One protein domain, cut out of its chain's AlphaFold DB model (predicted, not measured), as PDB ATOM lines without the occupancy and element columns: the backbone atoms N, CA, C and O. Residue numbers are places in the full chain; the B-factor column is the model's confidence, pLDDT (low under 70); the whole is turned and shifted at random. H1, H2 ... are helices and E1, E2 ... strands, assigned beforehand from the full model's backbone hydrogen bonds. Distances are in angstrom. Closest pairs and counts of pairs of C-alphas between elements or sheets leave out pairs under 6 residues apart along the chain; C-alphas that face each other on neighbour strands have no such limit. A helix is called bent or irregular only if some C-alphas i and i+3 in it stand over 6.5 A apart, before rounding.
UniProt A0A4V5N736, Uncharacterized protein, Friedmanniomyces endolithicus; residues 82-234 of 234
ATOM      1  N   GLN A  82      35.781  58.793  88.417       62.41
ATOM      2  CA  GLN A  82      34.583  57.966  88.187       62.41
ATOM      3  C   GLN A  82      33.568  58.031  89.337       62.41
ATOM      4  O   GLN A  82      32.392  57.769  89.132       62.41
ATOM      5  N   THR A  83      34.011  58.371  90.547       55.16
ATOM      6  CA  THR A  83      33.179  58.406  91.759       55.16
ATOM      7  C   THR A  83      32.292  59.641  91.868       55.16
ATOM      8  O   THR A  83      31.392  59.672  92.704       55.16
ATOM      9  N   LEU A  84      32.521  60.658  91.036       54.59
ATOM     10  CA  LEU A  84      31.746  61.895  91.016       54.59
ATOM     11  C   LEU A  84      30.864  61.892  89.758       54.59
ATOM     12  O   LEU A  84      31.029  62.708  88.861       54.59
ATOM     13  N   GLU A  85      29.942  60.928  89.664       46.75
ATOM     14  CA  GLU A  85      29.038  60.765  88.504       46.75
ATOM     15  C   GLU A  85      28.086  61.947  88.292       46.75
ATOM     16  O   GLU A  85      27.464  62.085  87.242       46.75
ATOM     17  N   ARG A  86      27.932  62.797  89.302       51.19
ATOM     18  CA  ARG A  86      26.962  63.876  89.281       51.19
ATOM     19  C   ARG A  86      27.685  65.191  89.025       51.19
ATOM     20  O   ARG A  86      28.482  65.631  89.847       51.19
ATOM     21  N   THR A  87      27.396  65.795  87.878       54.75
ATOM     22  CA  THR A  87      27.743  67.177  87.539       54.75
ATOM     23  C   THR A  87      27.290  68.153  88.631       54.75
ATOM     24  O   THR A  87      26.551  67.801  89.550       54.75
ATOM     25  N   TRP A  88      27.717  69.409  88.493       54.69
ATOM     26  CA  TRP A  88      27.329  70.581  89.293       54.69
ATOM     27  C   TRP A  88      25.809  70.721  89.593       54.69
ATOM     28  O   TRP A  88      25.433  71.509  90.459       54.69
ATOM     29  N   ASP A  89      24.954  69.935  88.931       52.66
ATOM     30  CA  ASP A  89      23.486  69.986  88.875       52.66
ATOM     31  C   ASP A  89      22.724  69.409  90.082       52.66
ATOM     32  O   ASP A  89      21.498  69.276  90.056       52.66
ATOM     33  N   LEU A  90      23.399  69.038  91.163       50.59
ATOM     34  CA  LEU A  90      22.711  68.457  92.311       50.59
ATOM     35  C   LEU A  90      22.208  69.535  93.247       50.59
ATOM     36  O   LEU A  90      22.938  69.960  94.123       50.59
ATOM     37  N   PHE A  91      20.974  69.962  93.022       48.97
ATOM     38  CA  PHE A  91      19.943  70.280  94.015       48.97
ATOM     39  C   PHE A  91      18.899  71.120  93.275       48.97
ATOM     40  O   PHE A  91      18.958  72.343  93.241       48.97
ATOM     41  N   ALA A  92      17.911  70.461  92.671       43.12
ATOM     42  CA  ALA A  92      16.576  71.034  92.688       43.12
ATOM     43  C   ALA A  92      16.012  70.645  94.053       43.12
ATOM     44  O   ALA A  92      15.637  69.492  94.262       43.12
ATOM     45  N   VAL A  93      16.051  71.554  95.028       44.44
ATOM     46  CA  VAL A  93      15.278  71.349  96.256       44.44
ATOM     47  C   VAL A  93      13.817  71.324  95.818       44.44
ATOM     48  O   VAL A  93      13.270  72.361  95.448       44.44
ATOM     49  N   ASN A  94      13.195  70.143  95.798       43.22
ATOM     50  CA  ASN A  94      11.744  70.058  95.729       43.22
ATOM     51  C   ASN A  94      11.216  70.746  96.997       43.22
ATOM     52  O   ASN A  94      11.543  70.288  98.092       43.22
ATOM     53  N   PRO A  95      10.426  71.830  96.889       46.62
ATOM     54  CA  PRO A  95       9.965  72.577  98.060       46.62
ATOM     55  C   PRO A  95       9.079  71.751  99.009       46.62
ATOM     56  O   PRO A  95       8.796  72.201 100.115       46.62
ATOM     57  N   GLU A  96       8.613  70.574  98.578       46.44
ATOM     58  CA  GLU A  96       7.638  69.752  99.301       46.44
ATOM     59  C   GLU A  96       8.244  68.610 100.130       46.44
ATOM     60  O   GLU A  96       7.534  68.004 100.932       46.44
ATOM     61  N   GLU A  97       9.543  68.322 100.013       46.41
ATOM     62  CA  GLU A  97      10.173  67.265 100.808       46.41
ATOM     63  C   GLU A  97      11.096  67.863 101.870       46.41
ATOM     64  O   GLU A  97      12.126  68.462 101.566       46.41
ATOM     65  N   ASN A  98      10.760  67.622 103.144       41.53
ATOM     66  CA  ASN A  98      11.639  67.786 104.311       41.53
ATOM     67  C   ASN A  98      12.827  66.797 104.270       41.53
ATOM     68  O   ASN A  98      13.150  66.145 105.264       41.53
ATOM     69  N   ALA A  99      13.462  66.627 103.111       43.72
ATOM     70  CA  ALA A  99      14.694  65.886 102.979       43.72
ATOM     71  C   ALA A  99      15.812  66.760 103.550       43.72
ATOM     72  O   ALA A  99      16.155  67.808 103.002       43.72
ATOM     73  N   THR A 100      16.391  66.335 104.672       42.72
ATOM     74  CA  THR A 100      17.698  66.828 105.102       42.72
ATOM     75  C   THR A 100      18.644  66.721 103.904       42.72
ATOM     76  O   THR A 100      18.792  65.620 103.366       42.72
ATOM     77  N   PRO A 101      19.259  67.827 103.442       43.72
ATOM     78  CA  PRO A 101      20.106  67.797 102.263       43.72
ATOM     79  C   PRO A 101      21.273  66.869 102.573       43.72
ATOM     80  O   PRO A 101      22.176  67.203 103.340       43.72
ATOM     81  N   THR A 102      21.243  65.659 102.020       43.34
ATOM     82  CA  THR A 102      22.403  64.776 102.010       43.34
ATOM     83  C   THR A 102      23.396  65.451 101.073       43.34
ATOM     84  O   THR A 102      23.314  65.315  99.859       43.34
ATOM     85  N   SER A 103      24.242  66.299 101.665       50.16
ATOM     86  CA  SER A 103      25.265  67.133 101.037       50.16
ATOM     87  C   SER A 103      26.047  66.327 100.005       50.16
ATOM     88  O   SER A 103      26.981  65.600 100.353       50.16
ATOM     89  N   CYS A 104      25.703  66.463  98.728       50.66
ATOM     90  CA  CYS A 104      26.642  66.079  97.694       50.66
ATOM     91  C   CYS A 104      27.849  67.022  97.785       50.66
ATOM     92  O   CYS A 104      27.669  68.226  97.979       50.66
ATOM     93  N   PRO A 105      29.078  66.483  97.769       62.69
ATOM     94  CA  PRO A 105      30.266  67.297  97.956       62.69
ATOM     95  C   PRO A 105      30.376  68.303  96.808       62.69
ATOM     96  O   PRO A 105      30.201  67.935  95.646       62.69
ATOM     97  N   ALA A 106      30.671  69.559  97.146       70.25
ATOM     98  CA  ALA A 106      30.902  70.593  96.149       70.25
ATOM     99  C   ALA A 106      32.037  70.177  95.194       70.25
ATOM    100  O   ALA A 106      32.994  69.528  95.636       70.25
ATOM    101  N   PRO A 107      31.971  70.566  93.911       79.25
ATOM    102  CA  PRO A 107      33.058  70.307  92.983       79.25
ATOM    103  C   PRO A 107      34.355  70.983  93.424       79.25
ATOM    104  O   PRO A 107      34.372  72.158  93.794       79.25
ATOM    105  N   VAL A 108      35.455  70.242  93.344       83.56
ATOM    106  CA  VAL A 108      36.797  70.742  93.626       83.56
ATOM    107  C   VAL A 108      37.326  71.427  92.376       83.56
ATOM    108  O   VAL A 108      37.398  70.827  91.303       83.56
ATOM    109  N   LEU A 109      37.682  72.702  92.504       88.00
ATOM    110  CA  LEU A 109      38.310  73.455  91.425       88.00
ATOM    111  C   LEU A 109      39.778  73.045  91.280       88.00
ATOM    112  O   LEU A 109      40.451  72.757  92.264       88.00
ATOM    113  N   ASN A 110      40.279  73.041  90.047       90.94
ATOM    114  CA  ASN A 110      41.651  72.646  89.760       90.94
ATOM    115  C   ASN A 110      42.662  73.637  90.386       90.94
ATOM    116  O   ASN A 110      42.765  74.776  89.910       90.94
ATOM    117  N   PRO A 111      43.457  73.216  91.392       89.56
ATOM    118  CA  PRO A 111      44.347  74.107  92.138       89.56
ATOM    119  C   PRO A 111      45.488  74.663  91.276       89.56
ATOM    120  O   PRO A 111      45.952  75.780  91.506       89.56
ATOM    121  N   VAL A 112      45.904  73.932  90.235       90.06
ATOM    122  CA  VAL A 112      46.927  74.395  89.288       90.06
ATOM    123  C   VAL A 112      46.402  75.584  88.487       90.06
ATOM    124  O   VAL A 112      47.087  76.592  88.337       90.06
ATOM    125  N   ILE A 113      45.150  75.526  88.031       87.81
ATOM    126  CA  ILE A 113      44.525  76.645  87.310       87.81
ATOM    127  C   ILE A 113      44.294  77.833  88.254       87.81
ATOM    128  O   ILE A 113      44.572  78.970  87.875       87.81
ATOM    129  N   GLN A 114      43.840  77.582  89.487       85.06
ATOM    130  CA  GLN A 114      43.587  78.634  90.482       85.06
ATOM    131  C   GLN A 114      44.838  79.440  90.855       85.06
ATOM    132  O   GLN A 114      44.730  80.622  91.179       85.06
ATOM    133  N   THR A 115      46.018  78.819  90.824       85.25
ATOM    134  CA  THR A 115      47.269  79.428  91.306       85.25
ATOM    135  C   THR A 115      48.178  79.929  90.181       85.25
ATOM    136  O   THR A 115      48.827  80.969  90.342       85.25
ATOM    137  N   LEU A 116      48.220  79.246  89.030       82.31
ATOM    138  CA  LEU A 116      49.069  79.647  87.901       82.31
ATOM    139  C   LEU A 116      48.574  80.926  87.220       82.31
ATOM    140  O   LEU A 116      49.386  81.768  86.826       82.31
ATOM    141  N   PHE A 117      47.259  81.094  87.088       79.25
ATOM    142  CA  PHE A 117      46.664  82.239  86.405       79.25
ATOM    143  C   PHE A 117      46.197  83.272  87.423       79.25
ATOM    144  O   PHE A 117      45.017  83.408  87.704       79.25
ATOM    145  N   LYS A 118      47.139  84.022  87.999       71.88
ATOM    146  CA  LYS A 118      46.852  84.986  89.081       71.88
ATOM    147  C   LYS A 118      45.873  86.097  88.689       71.88
ATOM    148  O   LYS A 118      45.223  86.671  89.558       71.88
ATOM    149  N   THR A 119      45.808  86.428  87.402       73.38
ATOM    150  CA  THR A 119      44.847  87.384  86.834       73.38
ATOM    151  C   THR A 119      43.473  86.767  86.607       73.38
ATOM    152  O   THR A 119      42.498  87.498  86.444       73.38
ATOM    153  N   TYR A 120      43.372  85.437  86.633       77.88
ATOM    154  CA  TYR A 120      42.102  84.746  86.554       77.88
ATOM    155  C   TYR A 120      41.445  84.744  87.917       77.88
ATOM    156  O   TYR A 120      41.975  84.233  88.904       77.88
ATOM    157  N   HIS A 121      40.228  85.266  87.966       76.38
ATOM    158  CA  HIS A 121      39.404  85.128  89.154       76.38
ATOM    159  C   HIS A 121      38.634  83.814  89.053       76.38
ATOM    160  O   HIS A 121      37.441  83.835  88.769       76.38
ATOM    161  N   PHE A 122      39.328  82.681  89.224       82.81
ATOM    162  CA  PHE A 122      38.687  81.367  89.256       82.81
ATOM    163  C   PHE A 122      38.277  81.004  90.677       82.81
ATOM    164  O   PHE A 122      39.112  80.625  91.505       82.81
ATOM    165  N   ARG A 123      36.994  81.177  90.990       76.75
ATOM    166  CA  ARG A 123      36.499  81.056  92.358       76.75
ATOM    167  C   ARG A 123      35.176  80.336  92.420       76.75
ATOM    168  O   ARG A 123      34.305  80.512  91.573       76.75
ATOM    169  N   TYR A 124      35.030  79.590  93.499       74.88
ATOM    170  CA  TYR A 124      33.740  79.127  93.947       74.88
ATOM    171  C   TYR A 124      32.991  80.304  94.596       74.88
ATOM    172  O   TYR A 124      33.586  81.094  95.333       74.88
ATOM    173  N   TRP A 125      31.709  80.472  94.281       68.56
ATOM    174  CA  TRP A 125      30.880  81.574  94.764       68.56
ATOM    175  C   TRP A 125      29.616  81.041  95.431       68.56
ATOM    176  O   TRP A 125      28.800  80.360  94.812       68.56
ATOM    177  N   HIS A 126      29.431  81.399  96.700       56.50
ATOM    178  CA  HIS A 126      28.221  81.089  97.448       56.50
ATOM    179  C   HIS A 126      27.210  82.221  97.272       56.50
ATOM    180  O   HIS A 126      27.325  83.277  97.891       56.50
ATOM    181  N   LEU A 127      26.180  81.991  96.467       52.50
ATOM    182  CA  LEU A 127      24.906  82.648  96.734       52.50
ATOM    183  C   LEU A 127      24.214  81.852  97.840       52.50
ATOM    184  O   LEU A 127      24.383  80.632  97.927       52.50
ATOM    185  N   ARG A 128      23.473  82.538  98.716       55.22
ATOM    186  CA  ARG A 128      22.667  81.833  99.717       55.22
ATOM    187  C   ARG A 128      21.746  80.837  98.993       55.22
ATOM    188  O   ARG A 128      21.329  81.155  97.875       55.22
ATOM    189  N   PRO A 129      21.427  79.670  99.579       54.66
ATOM    190  CA  PRO A 129      20.601  78.651  98.927       54.66
ATOM    191  C   PRO A 129      19.294  79.205  98.343       54.66
ATOM    192  O   PRO A 129      18.859  78.751  97.288       54.66
ATOM    193  N   GLU A 130      18.718  80.238  98.965       53.84
ATOM    194  CA  GLU A 130      17.492  80.904  98.509       53.84
ATOM    195  C   GLU A 130      17.673  81.708  97.205       53.84
ATOM    196  O   GLU A 130      16.697  82.006  96.526       53.84
ATOM    197  N   VAL A 131      18.913  82.065  96.852       52.72
ATOM    198  CA  VAL A 131      19.269  82.900  95.692       52.72
ATOM    199  C   VAL A 131      19.887  82.073  94.556       52.72
ATOM    200  O   VAL A 131      19.630  82.370  93.394       52.72
ATOM    201  N   SER A 132      20.666  81.022  94.852       54.06
ATOM    202  CA  SER A 132      21.171  80.072  93.833       54.06
ATOM    203  C   SER A 132      20.224  78.909  93.542       54.06
ATOM    204  O   SER A 132      20.551  78.050  92.722       54.06
ATOM    205  N   GLY A 133      19.096  78.815  94.250       56.31
ATOM    206  CA  GLY A 133      18.248  77.624  94.214       56.31
ATOM    207  C   GLY A 133      18.979  76.366  94.697       56.31
ATOM    208  O   GLY A 133      18.670  75.276  94.235       56.31
ATOM    209  N   GLY A 134      19.980  76.517  95.573       57.84
ATOM    210  CA  GLY A 134      20.788  75.414  96.100       57.84
ATOM    211  C   GLY A 134      21.903  74.902  95.178       57.84
ATOM    212  O   GLY A 134      22.601  73.970  95.565       57.84
ATOM    213  N   ARG A 135      22.114  75.500  93.996       63.94
ATOM    214  CA  ARG A 135      23.136  75.041  93.038       63.94
ATOM    215  C   ARG A 135      24.550  75.463  93.416       63.94
ATOM    216  O   ARG A 135      24.771  76.551  93.961       63.94
ATOM    217  N   HIS A 136      25.514  74.621  93.050       71.75
ATOM    218  CA  HIS A 136      26.923  74.968  93.124       71.75
ATOM    219  C   HIS A 136      27.267  75.997  92.037       71.75
ATOM    220  O   HIS A 136      26.913  75.809  90.876       71.75
ATOM    221  N   CYS A 137      27.951  77.088  92.399       75.75
ATOM    222  CA  CYS A 137      28.360  78.108  91.434       75.75
ATOM    223  C   CYS A 137      29.858  78.374  91.512       75.75
ATOM    224  O   CYS A 137      30.398  78.653  92.582       75.75
ATOM    225  N   ALA A 138      30.526  78.332  90.366       81.94
ATOM    226  CA  ALA A 138      31.862  78.879  90.208       81.94
ATOM    227  C   ALA A 138      31.887  79.868  89.053       81.94
ATOM    228  O   ALA A 138      31.125  79.751  88.091       81.94
ATOM    229  N   TYR A 139      32.786  80.840  89.150       85.75
ATOM    230  CA  TYR A 139      33.059  81.755  88.061       85.75
ATOM    231  C   TYR A 139      34.547  81.832  87.755       85.75
ATOM    232  O   TYR A 139      35.395  81.596  88.614       85.75
ATOM    233  N   LEU A 140      34.841  82.189  86.511       88.94
ATOM    234  CA  LEU A 140      36.173  82.409  85.975       88.94
ATOM    235  C   LEU A 140      36.153  83.713  85.176       88.94
ATOM    236  O   LEU A 140      35.457  83.810  84.170       88.94
ATOM    237  N   ILE A 141      36.900  84.720  85.622       88.75
ATOM    238  CA  ILE A 141      37.072  85.971  84.869       88.75
ATOM    239  C   ILE A 141      38.393  85.905  84.114       88.75
ATOM    240  O   ILE A 141      39.433  85.694  84.735       88.75
ATOM    241  N   ILE A 142      38.342  86.110  82.799       89.12
ATOM    242  CA  ILE A 142      39.512  86.154  81.917       89.12
ATOM    243  C   ILE A 142      39.608  87.547  81.312       89.12
ATOM    244  O   ILE A 142      38.652  88.026  80.697       89.12
ATOM    245  N   THR A 143      40.766  88.192  81.453       87.88
ATOM    246  CA  THR A 143      41.015  89.493  80.827       87.88
ATOM    247  C   THR A 143      41.706  89.309  79.479       87.88
ATOM    248  O   THR A 143      42.492  88.382  79.284       87.88
ATOM    249  N   ARG A 144      41.444  90.198  78.513       85.62
ATOM    250  CA  ARG A 144      42.001  90.078  77.154       85.62
ATOM    251  C   ARG A 144      43.530  89.995  77.150       85.62
ATOM    252  O   ARG A 144      44.102  89.277  76.335       85.62
ATOM    253  N   ARG A 145      44.188  90.720  78.057       84.31
ATOM    254  CA  ARG A 145      45.654  90.732  78.190       84.31
ATOM    255  C   ARG A 145      46.248  89.375  78.584       84.31
ATOM    256  O   ARG A 145      47.433  89.178  78.359       84.31
ATOM    257  N   ASP A 146      45.450  88.457  79.128       77.88
ATOM    258  CA  ASP A 146      45.930  87.149  79.588       77.88
ATOM    259  C   ASP A 146      46.026  86.120  78.443       77.88
ATOM    260  O   ASP A 146      46.807  85.173  78.509       77.88
ATOM    261  N   LEU A 147      45.263  86.300  77.358       77.25
ATOM    262  CA  LEU A 147      45.189  85.356  76.230       77.25
ATOM    263  C   LEU A 147      46.498  85.150  75.440       77.25
ATOM    264  O   LEU A 147      46.785  84.007  75.058       77.25
ATOM    265  N   PRO A 148      47.296  86.194  75.144       63.44
ATOM    266  CA  PRO A 148      48.561  86.027  74.429       63.44
ATOM    267  C   PRO A 148      49.550  85.127  75.183       63.44
ATOM    268  O   PRO A 148      50.135  84.221  74.581       63.44
ATOM    269  N   ASP A 149      49.659  85.295  76.505       65.50
ATOM    270  CA  ASP A 149      50.539  84.490  77.363       65.50
ATOM    271  C   ASP A 149      50.168  83.004  77.336       65.50
ATOM    272  O   ASP A 149      51.024  82.125  77.445       65.50
ATOM    273  N   LEU A 150      48.892  82.698  77.137       62.59
ATOM    274  CA  LEU A 150      48.372  81.335  77.111       62.59
ATOM    275  C   LEU A 150      48.653  80.608  75.811       62.59
ATOM    276  O   LEU A 150      48.942  79.412  75.821       62.59
ATOM    277  N   THR A 151      48.604  81.343  74.705       64.31
ATOM    278  CA  THR A 151      48.955  80.812  73.387       64.31
ATOM    279  C   THR A 151      50.455  80.546  73.303       64.31
ATOM    280  O   THR A 151      50.867  79.545  72.730       64.31
ATOM    281  N   ALA A 152      51.282  81.396  73.921       68.88
ATOM    282  CA  ALA A 152      52.716  81.145  74.038       68.88
ATOM    283  C   ALA A 152      53.005  79.930  74.936       68.88
ATOM    284  O   ALA A 152      53.773  79.044  74.560       68.88
ATOM    285  N   ARG A 153      52.344  79.829  76.098       68.69
ATOM    286  CA  ARG A 153      52.516  78.696  77.024       68.69
ATOM    287  C   ARG A 153      52.081  77.373  76.399       68.69
ATOM    288  O   ARG A 153      52.800  76.394  76.539       68.69
ATOM    289  N   SER A 154      50.979  77.328  75.650       67.00
ATOM    290  CA  SER A 154      50.503  76.097  74.996       67.00
ATOM    291  C   SER A 154      51.451  75.542  73.919       67.00
ATOM    292  O   SER A 154      51.263  74.418  73.451       67.00
ATOM    293  N   GLN A 155      52.498  76.278  73.535       70.38
ATOM    294  CA  GLN A 155      53.528  75.774  72.626       70.38
ATOM    295  C   GLN A 155      54.526  74.840  73.328       70.38
ATOM    296  O   GLN A 155      55.083  73.964  72.658       70.38
ATOM    297  N   THR A 156      54.702  74.965  74.651       76.56
ATOM    298  CA  THR A 156      55.586  74.107  75.460       76.56
ATOM    299  C   THR A 156      54.914  72.781  75.836       76.56
ATOM    300  O   THR A 156      53.691  72.649  75.766       76.56
ATOM    301  N   GLY A 157      55.701  71.772  76.236       75.94
ATOM    302  CA  GLY A 157      55.181  70.473  76.684       75.94
ATOM    303  C   GLY A 157      54.199  70.620  77.848       75.94
ATOM    304  O   GLY A 157      53.031  70.239  77.733       75.94
ATOM    305  N   GLN A 158      54.645  71.267  78.920       78.56
ATOM    306  CA  GLN A 158      53.860  71.558  80.111       78.56
ATOM    307  C   GLN A 158      52.603  72.373  79.801       78.56
ATOM    308  O   GLN A 158      51.522  72.037  80.284       78.56
ATOM    309  N   GLY A 159      52.692  73.410  78.963       80.75
ATOM    310  CA  GLY A 159      51.522  74.219  78.637       80.75
ATOM    311  C   GLY A 159      50.481  73.471  77.804       80.75
ATOM    312  O   GLY A 159      49.285  73.694  77.994       80.75
ATOM    313  N   ARG A 160      50.889  72.514  76.953       83.81
ATOM    314  CA  ARG A 160      49.940  71.585  76.306       83.81
ATOM    315  C   ARG A 160      49.229  70.721  77.332       83.81
ATOM    316  O   ARG A 160      48.020  70.538  77.217       83.81
ATOM    317  N   THR A 161      49.943  70.209  78.330       87.12
ATOM    318  CA  THR A 161      49.324  69.417  79.398       87.12
ATOM    319  C   THR A 161      48.339  70.266  80.199       87.12
ATOM    320  O   THR A 161      47.185  69.871  80.324       87.12
ATOM    321  N   ILE A 162      48.724  71.478  80.616       89.00
ATOM    322  CA  ILE A 162      47.849  72.408  81.348       89.00
ATOM    323  C   ILE A 162      46.594  72.763  80.534       89.00
ATOM    324  O   ILE A 162      45.491  72.773  81.071       89.00
ATOM    325  N   SER A 163      46.717  72.970  79.217       89.31
ATOM    326  CA  SER A 163      45.559  73.236  78.346       89.31
ATOM    327  C   SER A 163      44.546  72.081  78.284       89.31
ATOM    328  O   SER A 163      43.380  72.291  77.944       89.31
ATOM    329  N   ARG A 164      44.977  70.859  78.621       91.62
ATOM    330  CA  ARG A 164      44.141  69.654  78.660       91.62
ATOM    331  C   ARG A 164      43.595  69.347  80.049       91.62
ATOM    332  O   ARG A 164      42.779  68.443  80.164       91.62
ATOM    333  N   MET A 165      44.016  70.073  81.083       93.31
ATOM    334  CA  MET A 165      43.482  69.871  82.425       93.31
ATOM    335  C   MET A 165      42.045  70.393  82.506       93.31
ATOM    336  O   MET A 165      41.738  71.491  82.028       93.31
ATOM    337  N   LEU A 166      41.180  69.601  83.130       93.69
ATOM    338  CA  LEU A 166      39.810  69.942  83.486       93.69
ATOM    339  C   LEU A 166      39.787  71.101  84.486       93.69
ATOM    340  O   LEU A 166      40.690  71.245  85.314       93.69
ATOM    341  N   LEU A 167      38.732  71.913  84.430       91.62
ATOM    342  CA  LEU A 167      38.541  73.028  85.363       91.62
ATOM    343  C   LEU A 167      38.195  72.568  86.784       91.62
ATOM    344  O   LEU A 167      38.527  73.254  87.750       91.62
ATOM    345  N   SER A 168      37.505  71.437  86.914       88.94
ATOM    346  CA  SER A 168      37.007  70.933  88.192       88.94
ATOM    347  C   SER A 168      36.846  69.415  88.194       88.94
ATOM    348  O   SER A 168      36.816  68.781  87.137       88.94
ATOM    349  N   GLN A 169      36.684  68.856  89.391       86.38
ATOM    350  CA  GLN A 169      36.224  67.493  89.641       86.38
ATOM    351  C   GLN A 169      34.994  67.526  90.567       86.38
ATOM    352  O   GLN A 169      35.103  68.061  91.668       86.38
ATOM    353  N   PRO A 170      33.824  66.993  90.160       83.12
ATOM    354  CA  PRO A 170      33.519  66.435  88.839       83.12
ATOM    355  C   PRO A 170      33.701  67.454  87.702       83.12
ATOM    356  O   PRO A 170      33.726  68.667  87.955       83.12
ATOM    357  N   PRO A 171      33.850  66.990  86.447       88.06
ATOM    358  CA  PRO A 171      34.052  67.882  85.314       88.06
ATOM    359  C   PRO A 171      32.897  68.874  85.144       88.06
ATOM    360  O   PRO A 171      31.731  68.493  85.063       88.06
ATOM    361  N   CYS A 172      33.227  70.162  85.059       87.75
ATOM    362  CA  CYS A 172      32.301  71.192  84.599       87.75
ATOM    363  C   CYS A 172      32.094  71.024  83.094       87.75
ATOM    364  O   CYS A 172      33.070  71.063  82.356       87.75
ATOM    365  N   THR A 173      30.866  70.836  82.618       89.69
ATOM    366  CA  THR A 173      30.588  70.582  81.192       89.69
ATOM    367  C   THR A 173      30.093  71.813  80.443       89.69
ATOM    368  O   THR A 173      30.166  71.837  79.214       89.69
ATOM    369  N   VAL A 174      29.608  72.840  81.150       90.00
ATOM    370  CA  VAL A 174      29.024  74.049  80.558       90.00
ATOM    371  C   VAL A 174      29.398  75.288  81.372       90.00
ATOM    372  O   VAL A 174      29.310  75.287  82.600       90.00
ATOM    373  N   LEU A 175      29.781  76.357  80.674       90.94
ATOM    374  CA  LEU A 175      29.942  77.700  81.224       90.94
ATOM    375  C   LEU A 175      29.164  78.708  80.377       90.94
ATOM    376  O   LEU A 175      29.254  78.698  79.148       90.94
ATOM    377  N   GLU A 176      28.454  79.611  81.042       91.06
ATOM    378  CA  GLU A 176      27.843  80.793  80.439       91.06
ATOM    379  C   GLU A 176      28.769  82.002  80.615       91.06
ATOM    380  O   GLU A 176      29.213  82.327  81.715       91.06
ATOM    381  N   ALA A 177      29.062  82.676  79.515       90.94
ATOM    382  CA  ALA A 177      29.908  83.839  79.393       90.94
ATOM    383  C   ALA A 177      29.072  85.117  79.376       90.94
ATOM    384  O   ALA A 177      28.050  85.219  78.695       90.94
ATOM    385  N   ARG A 178      29.566  86.133  80.075       89.12
ATOM    386  CA  ARG A 178      29.046  87.498  80.058       89.12
ATOM    387  C   ARG A 178      30.209  88.473  79.958       89.12
ATOM    388  O   ARG A 178      31.301  88.200  80.460       89.12
ATOM    389  N   ILE A 179      29.982  89.609  79.308       87.31
ATOM    390  CA  ILE A 179      30.943  90.716  79.336       87.31
ATOM    391  C   ILE A 179      31.111  91.159  80.791       87.31
ATOM    392  O   ILE A 179      30.125  91.267  81.517       87.31
ATOM    393  N   TRP A 180      32.359  91.362  81.207       81.69
ATOM    394  CA  TRP A 180      32.705  91.856  82.534       81.69
ATOM    395  C   TRP A 180      33.415  93.196  82.405       81.69
ATOM    396  O   TRP A 180      34.485  93.277  81.791       81.69
ATOM    397  N   GLU A 181      32.844  94.240  82.995       72.62
ATOM    398  CA  GLU A 181      33.491  95.542  83.103       72.62
ATOM    399  C   GLU A 181      33.866  95.790  84.568       72.62
ATOM    400  O   GLU A 181      33.038  95.685  85.463       72.62
ATOM    401  N   ASP A 182      35.123  96.155  84.833       55.22
ATOM    402  CA  ASP A 182      35.710  96.338  86.182       55.22
ATOM    403  C   ASP A 182      34.990  97.404  87.054       55.22
ATOM    404  O   ASP A 182      35.369  97.676  88.189       55.22
ATOM    405  N   ARG A 183      33.950  98.054  86.512       56.06
ATOM    406  CA  ARG A 183      33.094  99.052  87.174       56.06
ATOM    407  C   ARG A 183      31.734  98.497  87.626       56.06
ATOM    408  O   ARG A 183      30.982  99.240  88.262       56.06
ATOM    409  N   ASP A 184      31.444  97.225  87.355       52.59
ATOM    410  CA  ASP A 184      30.147  96.577  87.614       52.59
ATOM    411  C   ASP A 184      29.834  96.326  89.102       52.59
ATOM    412  O   ASP A 184      28.732  95.894  89.432       52.59
ATOM    413  N   GLU A 185      30.739  96.634  90.037       49.19
ATOM    414  CA  GLU A 185      30.431  96.479  91.468       49.19
ATOM    415  C   GLU A 185      29.603  97.638  92.055       49.19
ATOM    416  O   GLU A 185      29.003  97.459  93.113       49.19
ATOM    417  N   THR A 186      29.533  98.826  91.421       46.72
ATOM    418  CA  THR A 186      28.862  99.988  92.059       46.72
ATOM    419  C   THR A 186      28.087 100.977  91.179       46.72
ATOM    420  O   THR A 186      27.568 101.941  91.747       46.72
ATOM    421  N   ARG A 187      27.951 100.838  89.849       41.72
ATOM    422  CA  ARG A 187      27.221 101.862  89.061       41.72
ATOM    423  C   ARG A 187      26.430 101.317  87.876       41.72
ATOM    424  O   ARG A 187      27.007 100.764  86.950       41.72
ATOM    425  N   ASP A 188      25.130 101.617  87.882       42.69
ATOM    426  CA  ASP A 188      24.238 101.556  86.725       42.69
ATOM    427  C   ASP A 188      24.861 102.267  85.513       42.69
ATOM    428  O   ASP A 188      25.040 103.487  85.520       42.69
ATOM    429  N   TYR A 189      25.129 101.517  84.444       42.62
ATOM    430  CA  TYR A 189      25.227 102.074  83.098       42.62
ATOM    431  C   TYR A 189      24.224 101.387  82.176       42.62
ATOM    432  O   TYR A 189      24.436 100.311  81.623       42.62
ATOM    433  N   VAL A 190      23.117 102.095  81.975       44.66
ATOM    434  CA  VAL A 190      22.214 101.928  80.844       44.66
ATOM    435  C   VAL A 190      22.979 102.359  79.588       44.66
ATOM    436  O   VAL A 190      23.273 103.543  79.430       44.66
ATOM    437  N   GLY A 191      23.306 101.427  78.683       42.91
ATOM    438  CA  GLY A 191      23.488 101.814  77.278       42.91
ATOM    439  C   GLY A 191      24.441 101.039  76.365       42.91
ATOM    440  O   GLY A 191      24.361 101.285  75.164       42.91
ATOM    441  N   ARG A 192      25.324 100.137  76.828       46.19
ATOM    442  CA  ARG A 192      26.253  99.418  75.913       46.19
ATOM    443  C   ARG A 192      26.598  97.973  76.291       46.19
ATOM    444  O   ARG A 192      27.649  97.475  75.908       46.19
ATOM    445  N   THR A 193      25.710  97.250  76.962       53.44
ATOM    446  CA  THR A 193      25.867  95.797  77.130       53.44
ATOM    447  C   THR A 193      25.571  95.094  75.807       53.44
ATOM    448  O   THR A 193      24.461  94.631  75.550       53.44
ATOM    449  N   ALA A 194      26.563  95.054  74.918       62.88
ATOM    450  CA  ALA A 194      26.504  94.194  73.749       62.88
ATOM    451  C   ALA A 194      26.394  92.747  74.251       62.88
ATOM    452  O   ALA A 194      27.313  92.217  74.862       62.88
ATOM    453  N   VAL A 195      25.239  92.114  74.073       74.88
ATOM    454  CA  VAL A 195      25.066  90.717  74.480       74.88
ATOM    455  C   VAL A 195      25.957  89.855  73.587       74.88
ATOM    456  O   VAL A 195      25.969  90.045  72.367       74.88
ATOM    457  N   LEU A 196      26.719  88.937  74.193       82.50
ATOM    458  CA  LEU A 196      27.517  87.963  73.448       82.50
ATOM    459  C   LEU A 196      26.587  87.125  72.565       82.50
ATOM    460  O   LEU A 196      25.586  86.596  73.044       82.50
ATOM    461  N   LYS A 197      26.920  86.997  71.281       81.25
ATOM    462  CA  LYS A 197      26.124  86.241  70.309       81.25
ATOM    463  C   LYS A 197      26.070  84.748  70.648       81.25
ATOM    464  O   LYS A 197      25.006  84.140  70.576       81.25
ATOM    465  N   GLU A 198      27.208  84.181  71.040       86.75
ATOM    466  CA  GLU A 198      27.346  82.800  71.511       86.75
ATOM    467  C   GLU A 198      27.906  82.808  72.943       86.75
ATOM    468  O   GLU A 198      29.119  82.709  73.127       86.75
ATOM    469  N   PRO A 199      27.057  82.961  73.976       89.00
ATOM    470  CA  PRO A 199      27.524  83.088  75.352       89.00
ATOM    471  C   PRO A 199      27.863  81.742  76.000       89.00
ATOM    472  O   PRO A 199      28.267  81.730  77.147       89.00
ATOM    473  N   VAL A 200      27.696  80.595  75.341       92.75
ATOM    474  CA  VAL A 200      27.852  79.285  75.998       92.75
ATOM    475  C   VAL A 200      29.088  78.556  75.482       92.75
ATOM    476  O   VAL A 200      29.270  78.397  74.277       92.75
ATOM    477  N   ILE A 201      29.916  78.067  76.406       93.25
ATOM    478  CA  ILE A 201      31.012  77.133  76.130       93.25
ATOM    479  C   ILE A 201      30.624  75.787  76.737       93.25
ATOM    480  O   ILE A 201      30.385  75.709  77.939       93.25
ATOM    481  N   SER A 202      30.569  74.731  75.927       92.31
ATOM    482  CA  SER A 202      30.184  73.396  76.391       92.31
ATOM    483  C   SER A 202      31.096  72.291  75.858       92.31
ATOM    484  O   SER A 202      31.642  72.382  74.759       92.31
ATOM    485  N   CYS A 203      31.276  71.244  76.662       91.00
ATOM    486  CA  CYS A 203      31.980  70.015  76.309       91.00
ATOM    487  C   CYS A 203      31.436  68.852  77.152       91.00
ATOM    488  O   CYS A 203      31.421  68.936  78.380       91.00
ATOM    489  N   GLN A 204      31.003  67.765  76.504       86.56
ATOM    490  CA  GLN A 204      30.379  66.621  77.187       86.56
ATOM    491  C   GLN A 204      31.343  65.879  78.121       86.56
ATOM    492  O   GLN A 204      30.932  65.419  79.179       86.56
ATOM    493  N   GLU A 205      32.622  65.795  77.753       86.25
ATOM    494  CA  GLU A 205      33.658  65.111  78.545       86.25
ATOM    495  C   GLU A 205      34.185  65.972  79.706       86.25
ATOM    496  O   GLU A 205      34.894  65.477  80.584       86.25
ATOM    497  N   GLY A 206      33.830  67.260  79.721       90.25
ATOM    498  CA  GLY A 206      34.334  68.247  80.662       90.25
ATOM    499  C   GLY A 206      35.143  69.349  79.987       90.25
ATOM    500  O   GLY A 206      35.972  69.131  79.106       90.25
ATOM    501  N   LEU A 207      34.914  70.576  80.435       93.00
ATOM    502  CA  LEU A 207      35.634  71.756  80.009       93.00
ATOM    503  C   LEU A 207      37.052  71.712  80.561       93.00
ATOM    504  O   LEU A 207      37.289  71.620  81.768       93.00
ATOM    505  N   THR A 208      37.996  71.820  79.636       93.56
ATOM    506  CA  THR A 208      39.402  72.053  79.942       93.56
ATOM    507  C   THR A 208      39.723  73.533  79.826       93.56
ATOM    508  O   THR A 208      38.998  74.305  79.186       93.56
ATOM    509  N   LEU A 209      40.870  73.928  80.369       91.00
ATOM    510  CA  LEU A 209      41.384  75.281  80.189       91.00
ATOM    511  C   LEU A 209      41.504  75.673  78.699       91.00
ATOM    512  O   LEU A 209      41.200  76.801  78.321       91.00
ATOM    513  N   GLY A 210      41.902  74.732  77.837       90.75
ATOM    514  CA  GLY A 210      41.997  74.944  76.392       90.75
ATOM    515  C   GLY A 210      40.649  75.243  75.730       90.75
ATOM    516  O   GLY A 210      40.573  76.167  74.922       90.75
ATOM    517  N   HIS A 211      39.581  74.528  76.107       92.81
ATOM    518  CA  HIS A 211      38.224  74.804  75.613       92.81
ATOM    519  C   HIS A 211      37.769  76.214  75.989       92.81
ATOM    520  O   HIS A 211      37.247  76.951  75.149       92.81
ATOM    521  N   VAL A 212      38.011  76.602  77.243       92.31
ATOM    522  CA  VAL A 212      37.671  77.936  77.741       92.31
ATOM    523  C   VAL A 212      38.419  79.019  76.975       92.31
ATOM    524  O   VAL A 212      37.802  79.973  76.508       92.31
ATOM    525  N   HIS A 213      39.735  78.872  76.813       90.44
ATOM    526  CA  HIS A 213      40.538  79.857  76.098       90.44
ATOM    527  C   HIS A 213      40.100  80.018  74.653       90.44
ATOM    528  O   HIS A 213      40.017  81.145  74.177       90.44
ATOM    529  N   GLU A 214      39.781  78.924  73.969       91.25
ATOM    530  CA  GLU A 214      39.313  78.992  72.591       91.25
ATOM    531  C   GLU A 214      37.950  79.693  72.481       91.25
ATOM    532  O   GLU A 214      37.770  80.558  71.624       91.25
ATOM    533  N   GLY A 215      37.006  79.394  73.380       92.31
ATOM    534  CA  GLY A 215      35.715  80.089  73.428       92.31
ATOM    535  C   GLY A 215      35.868  81.587  73.703       92.31
ATOM    536  O   GLY A 215      35.363  82.417  72.948       92.31
ATOM    537  N   VAL A 216      36.649  81.943  74.722       91.69
ATOM    538  CA  VAL A 216      36.903  83.338  75.108       91.69
ATOM    539  C   VAL A 216      37.683  84.100  74.033       91.69
ATOM    540  O   VAL A 216      37.390  85.262  73.763       91.69
ATOM    541  N   ARG A 217      38.630  83.451  73.345       91.12
ATOM    542  CA  ARG A 217      39.354  84.032  72.205       91.12
ATOM    543  C   ARG A 217      38.405  84.411  71.070       91.12
ATOM    544  O   ARG A 217      38.550  85.501  70.518       91.12
ATOM    545  N   ARG A 218      37.441  83.543  70.733       91.44
ATOM    546  CA  ARG A 218      36.408  83.848  69.726       91.44
ATOM    547  C   ARG A 218      35.571  85.054  70.149       91.44
ATOM    548  O   ARG A 218      35.455  85.998  69.376       91.44
ATOM    549  N   MET A 219      35.110  85.082  71.401       91.25
ATOM    550  CA  MET A 219      34.334  86.204  71.944       91.25
ATOM    551  C   MET A 219      35.118  87.526  71.898       91.25
ATOM    552  O   MET A 219      34.608  88.535  71.426       91.25
ATOM    553  N   PHE A 220      36.390  87.551  72.299       90.25
ATOM    554  CA  PHE A 220      37.194  88.770  72.167       90.25
ATOM    555  C   PHE A 220      37.467  89.171  70.713       90.25
ATOM    556  O   PHE A 220      37.691  90.353  70.462       90.25
ATOM    557  N   GLY A 221      37.490  88.227  69.772       88.75
ATOM    558  CA  GLY A 221      37.589  88.535  68.345       88.75
ATOM    559  C   GLY A 221      36.331  89.221  67.812       88.75
ATOM    560  O   GLY A 221      36.434  90.162  67.031       88.75
ATOM    561  N   GLU A 222      35.156  88.786  68.273       88.75
ATOM    562  CA  GLU A 222      33.861  89.375  67.908       88.75
ATOM    563  C   GLU A 222      33.608  90.732  68.571       88.75
ATOM    564  O   GLU A 222      32.964  91.594  67.973       88.75
ATOM    565  N   TYR A 223      34.146  90.950  69.776       87.38
ATOM    566  CA  TYR A 223      33.940  92.173  70.553       87.38
ATOM    567  C   TYR A 223      35.273  92.876  70.892       87.38
ATOM    568  O   TYR A 223      35.733  92.803  72.037       87.38
ATOM    569  N   PRO A 224      35.909  93.592  69.937       83.62
ATOM    570  CA  PRO A 224      37.226  94.229  70.090       83.62
ATOM    571  C   PRO A 224      37.368  95.226  71.243       83.62
ATOM    572  O   PRO A 224      38.484  95.458  71.691       83.62
ATOM    573  N   ASP A 225      36.276  95.761  71.781       82.38
ATOM    574  CA  ASP A 225      36.316  96.749  72.869       82.38
ATOM    575  C   ASP A 225      36.212  96.118  74.272       82.38
ATOM    576  O   ASP A 225      36.445  96.783  75.279       82.38
ATOM    577  N   VAL A 226      35.912  94.818  74.363       84.88
ATOM    578  CA  VAL A 226      35.686  94.129  75.644       84.88
ATOM    579  C   VAL A 226      37.000  93.823  76.362       84.88
ATOM    580  O   VAL A 226      37.879  93.145  75.830       84.88
ATOM    581  N   ALA A 227      37.145  94.294  77.599       85.56
ATOM    582  CA  ALA A 227      38.362  94.089  78.386       85.56
ATOM    583  C   ALA A 227      38.406  92.726  79.094       85.56
ATOM    584  O   ALA A 227      39.489  92.148  79.239       85.56
ATOM    585  N   ALA A 228      37.254  92.202  79.520       88.50
ATOM    586  CA  ALA A 228      37.162  90.948  80.255       88.50
ATOM    587  C   ALA A 228      35.847  90.204  79.995       88.50
ATOM    588  O   ALA A 228      34.825  90.793  79.641       88.50
ATOM    589  N   ILE A 229      35.890  88.889  80.191       89.69
ATOM    590  CA  ILE A 229      34.741  87.990  80.090       89.69
ATOM    591  C   ILE A 229      34.638  87.210  81.394       89.69
ATOM    592  O   ILE A 229      35.613  86.601  81.838       89.69
ATOM    593  N   LYS A 230      33.452  87.229  82.005       90.31
ATOM    594  CA  LYS A 230      33.106  86.419  83.172       90.31
ATOM    595  C   LYS A 230      32.359  85.179  82.711       90.31
ATOM    596  O   LYS A 230      31.304  85.280  82.097       90.31
ATOM    597  N   LEU A 231      32.901  84.021  83.043       90.25
ATOM    598  CA  LEU A 231      32.305  82.711  82.825       90.25
ATOM    599  C   LEU A 231      31.698  82.228  84.134       90.25
ATOM    600  O   LEU A 231      32.329  82.392  85.173       90.25
ATOM    601  N   MET A 232      30.513  81.636  84.098       87.12
ATOM    602  CA  MET A 232      29.818  81.100  85.268       87.12
ATOM    603  C   MET A 232      29.262  79.714  84.957       87.12
ATOM    604  O   MET A 232      28.852  79.453  83.828       87.12
ATOM    605  N   THR A 233      29.245  78.827  85.947       82.94
ATOM    606  CA  THR A 233      28.541  77.541  85.842       82.94
ATOM    607  C   THR A 233      27.026  77.768  85.773       82.94
ATOM    608  O   THR A 233      26.519  78.696  86.408       82.94
ATOM    609  N   VAL A 234      26.329  76.934  84.994       71.94
ATOM    610  CA  VAL A 234      24.868  76.980  84.753       71.94
ATOM    611  C   VAL A 234      24.145  75.946  85.613       71.94
ATOM    612  O   VAL A 234      24.768  74.889  85.832       71.94
TER     613      VAL A 234
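What this domain is: This is residues 82 to 234 of the 234 residues of an uncharacterized protein of Friedmanniomyces endolithicus (UniProt A0A4V5N736). A strongly twisted sheet of five strands has the longest helix, H5, packed over it, while the short H1 packs at the E1 edge and H3 and H4 make a corner beside H5. Two loops stick out, residues 94 to 100 and residues 183 to 192, the first within a long opening stretch, residues 82 to 110, with no named element. The printed part has 153 residues, with five named helices and five named strands in the order H1 E1 H2 E2 H3 H4 E3 E4 H5 E5; the sheet's order is E1 E2 E5 E3 E4, all antiparallel. The class is mixed, helices and strands, with 68 residues, under half, in named elements. The whole is compact, with a radius of gyration of the C-alphas of 16.8 A, and only just flat, spanning 51 by 45 by 25 A.

Where its parts are: The sheet holds E1, residues 121 to 124, E2, residues 138 to 143, 16.9 A long, E5, residues 228 to 233, 16.9 A, E3, residues 174 to 180, 18.3 A, and E4, residues 200 to 202. H5, residues 209 to 222, is 20.2 A long and begins at C-alpha 209 (41.384, 75.281, 80.189). H1 is residues 111 to 116, from C-alpha 111 at (44.347, 74.107, 92.138), and H2 is residues 129 to 132. H3, residues 144 to 153, is 15.5 A long; H4, residues 157 to 164, is 11.2 A. E5 ends at C-alpha 233 (28.541, 77.541, 85.842).

How they stand to each other: N 123 and O 139 of E1 and E2 are 2.9 A apart, N 231 and O 140 of E5 and E2 2.8 A, N 178 and O 230 of E3 and E5 2.8 A, and N 175 and O 201 of the hairpin E3 and E4 2.9 A, each within hydrogen-bond range. H1 and H5 are on one face of the sheet, two layers of helices and strands. The closest C-alphas of H5 and E4 are those of Gly 215 and Ile 201, 6.2 A. Two split strand-helix-strand units, each with two strands that run the same way in the sheet and another strand between them, have right-handed crossovers: E2, H3 H4, E3, with E5 between E2 and E3 in the sheet, and E4, H5, E5, with E3 between E4 and E5 in the sheet. H5 touches H4 with its residues 209 to 211 alone, about perpendicular at 77 degrees, the closest C-alphas being those of Gly 210 and Ser 163, 4.4 A apart. H3 and H5 only just touch, with 3 pairs of C-alphas within 8 A, the closest those of Arg 144 and Phe 220, 7.0 A. H3 and H4 only just touch, only at the corner, with 3 such pairs, the closest those of Arg 153 and Gly 159, 4.9 A. H2 is not on the sheet and touches no helix. Every O i to N i+4 pair is within hydrogen-bond range in H1, H4 and H5, and 3 of 6 are in H3; H2 is too short for one. H3 is irregular, but only just: C-alphas 145 and 148 are 6.7 A apart.

The domain as a whole: The two C-alphas farthest apart are those of Glu 96 and Thr 156, 53.7 A. The printed part has no cut and ends at the chain's last residue, 234. The link from E3 to E4, 19 residues, is long. The mean pLDDT of the printed part is 73.8, and it is under 70 in residues 82 to 105, 125 to 135, 148 to 154 and 182 to 194.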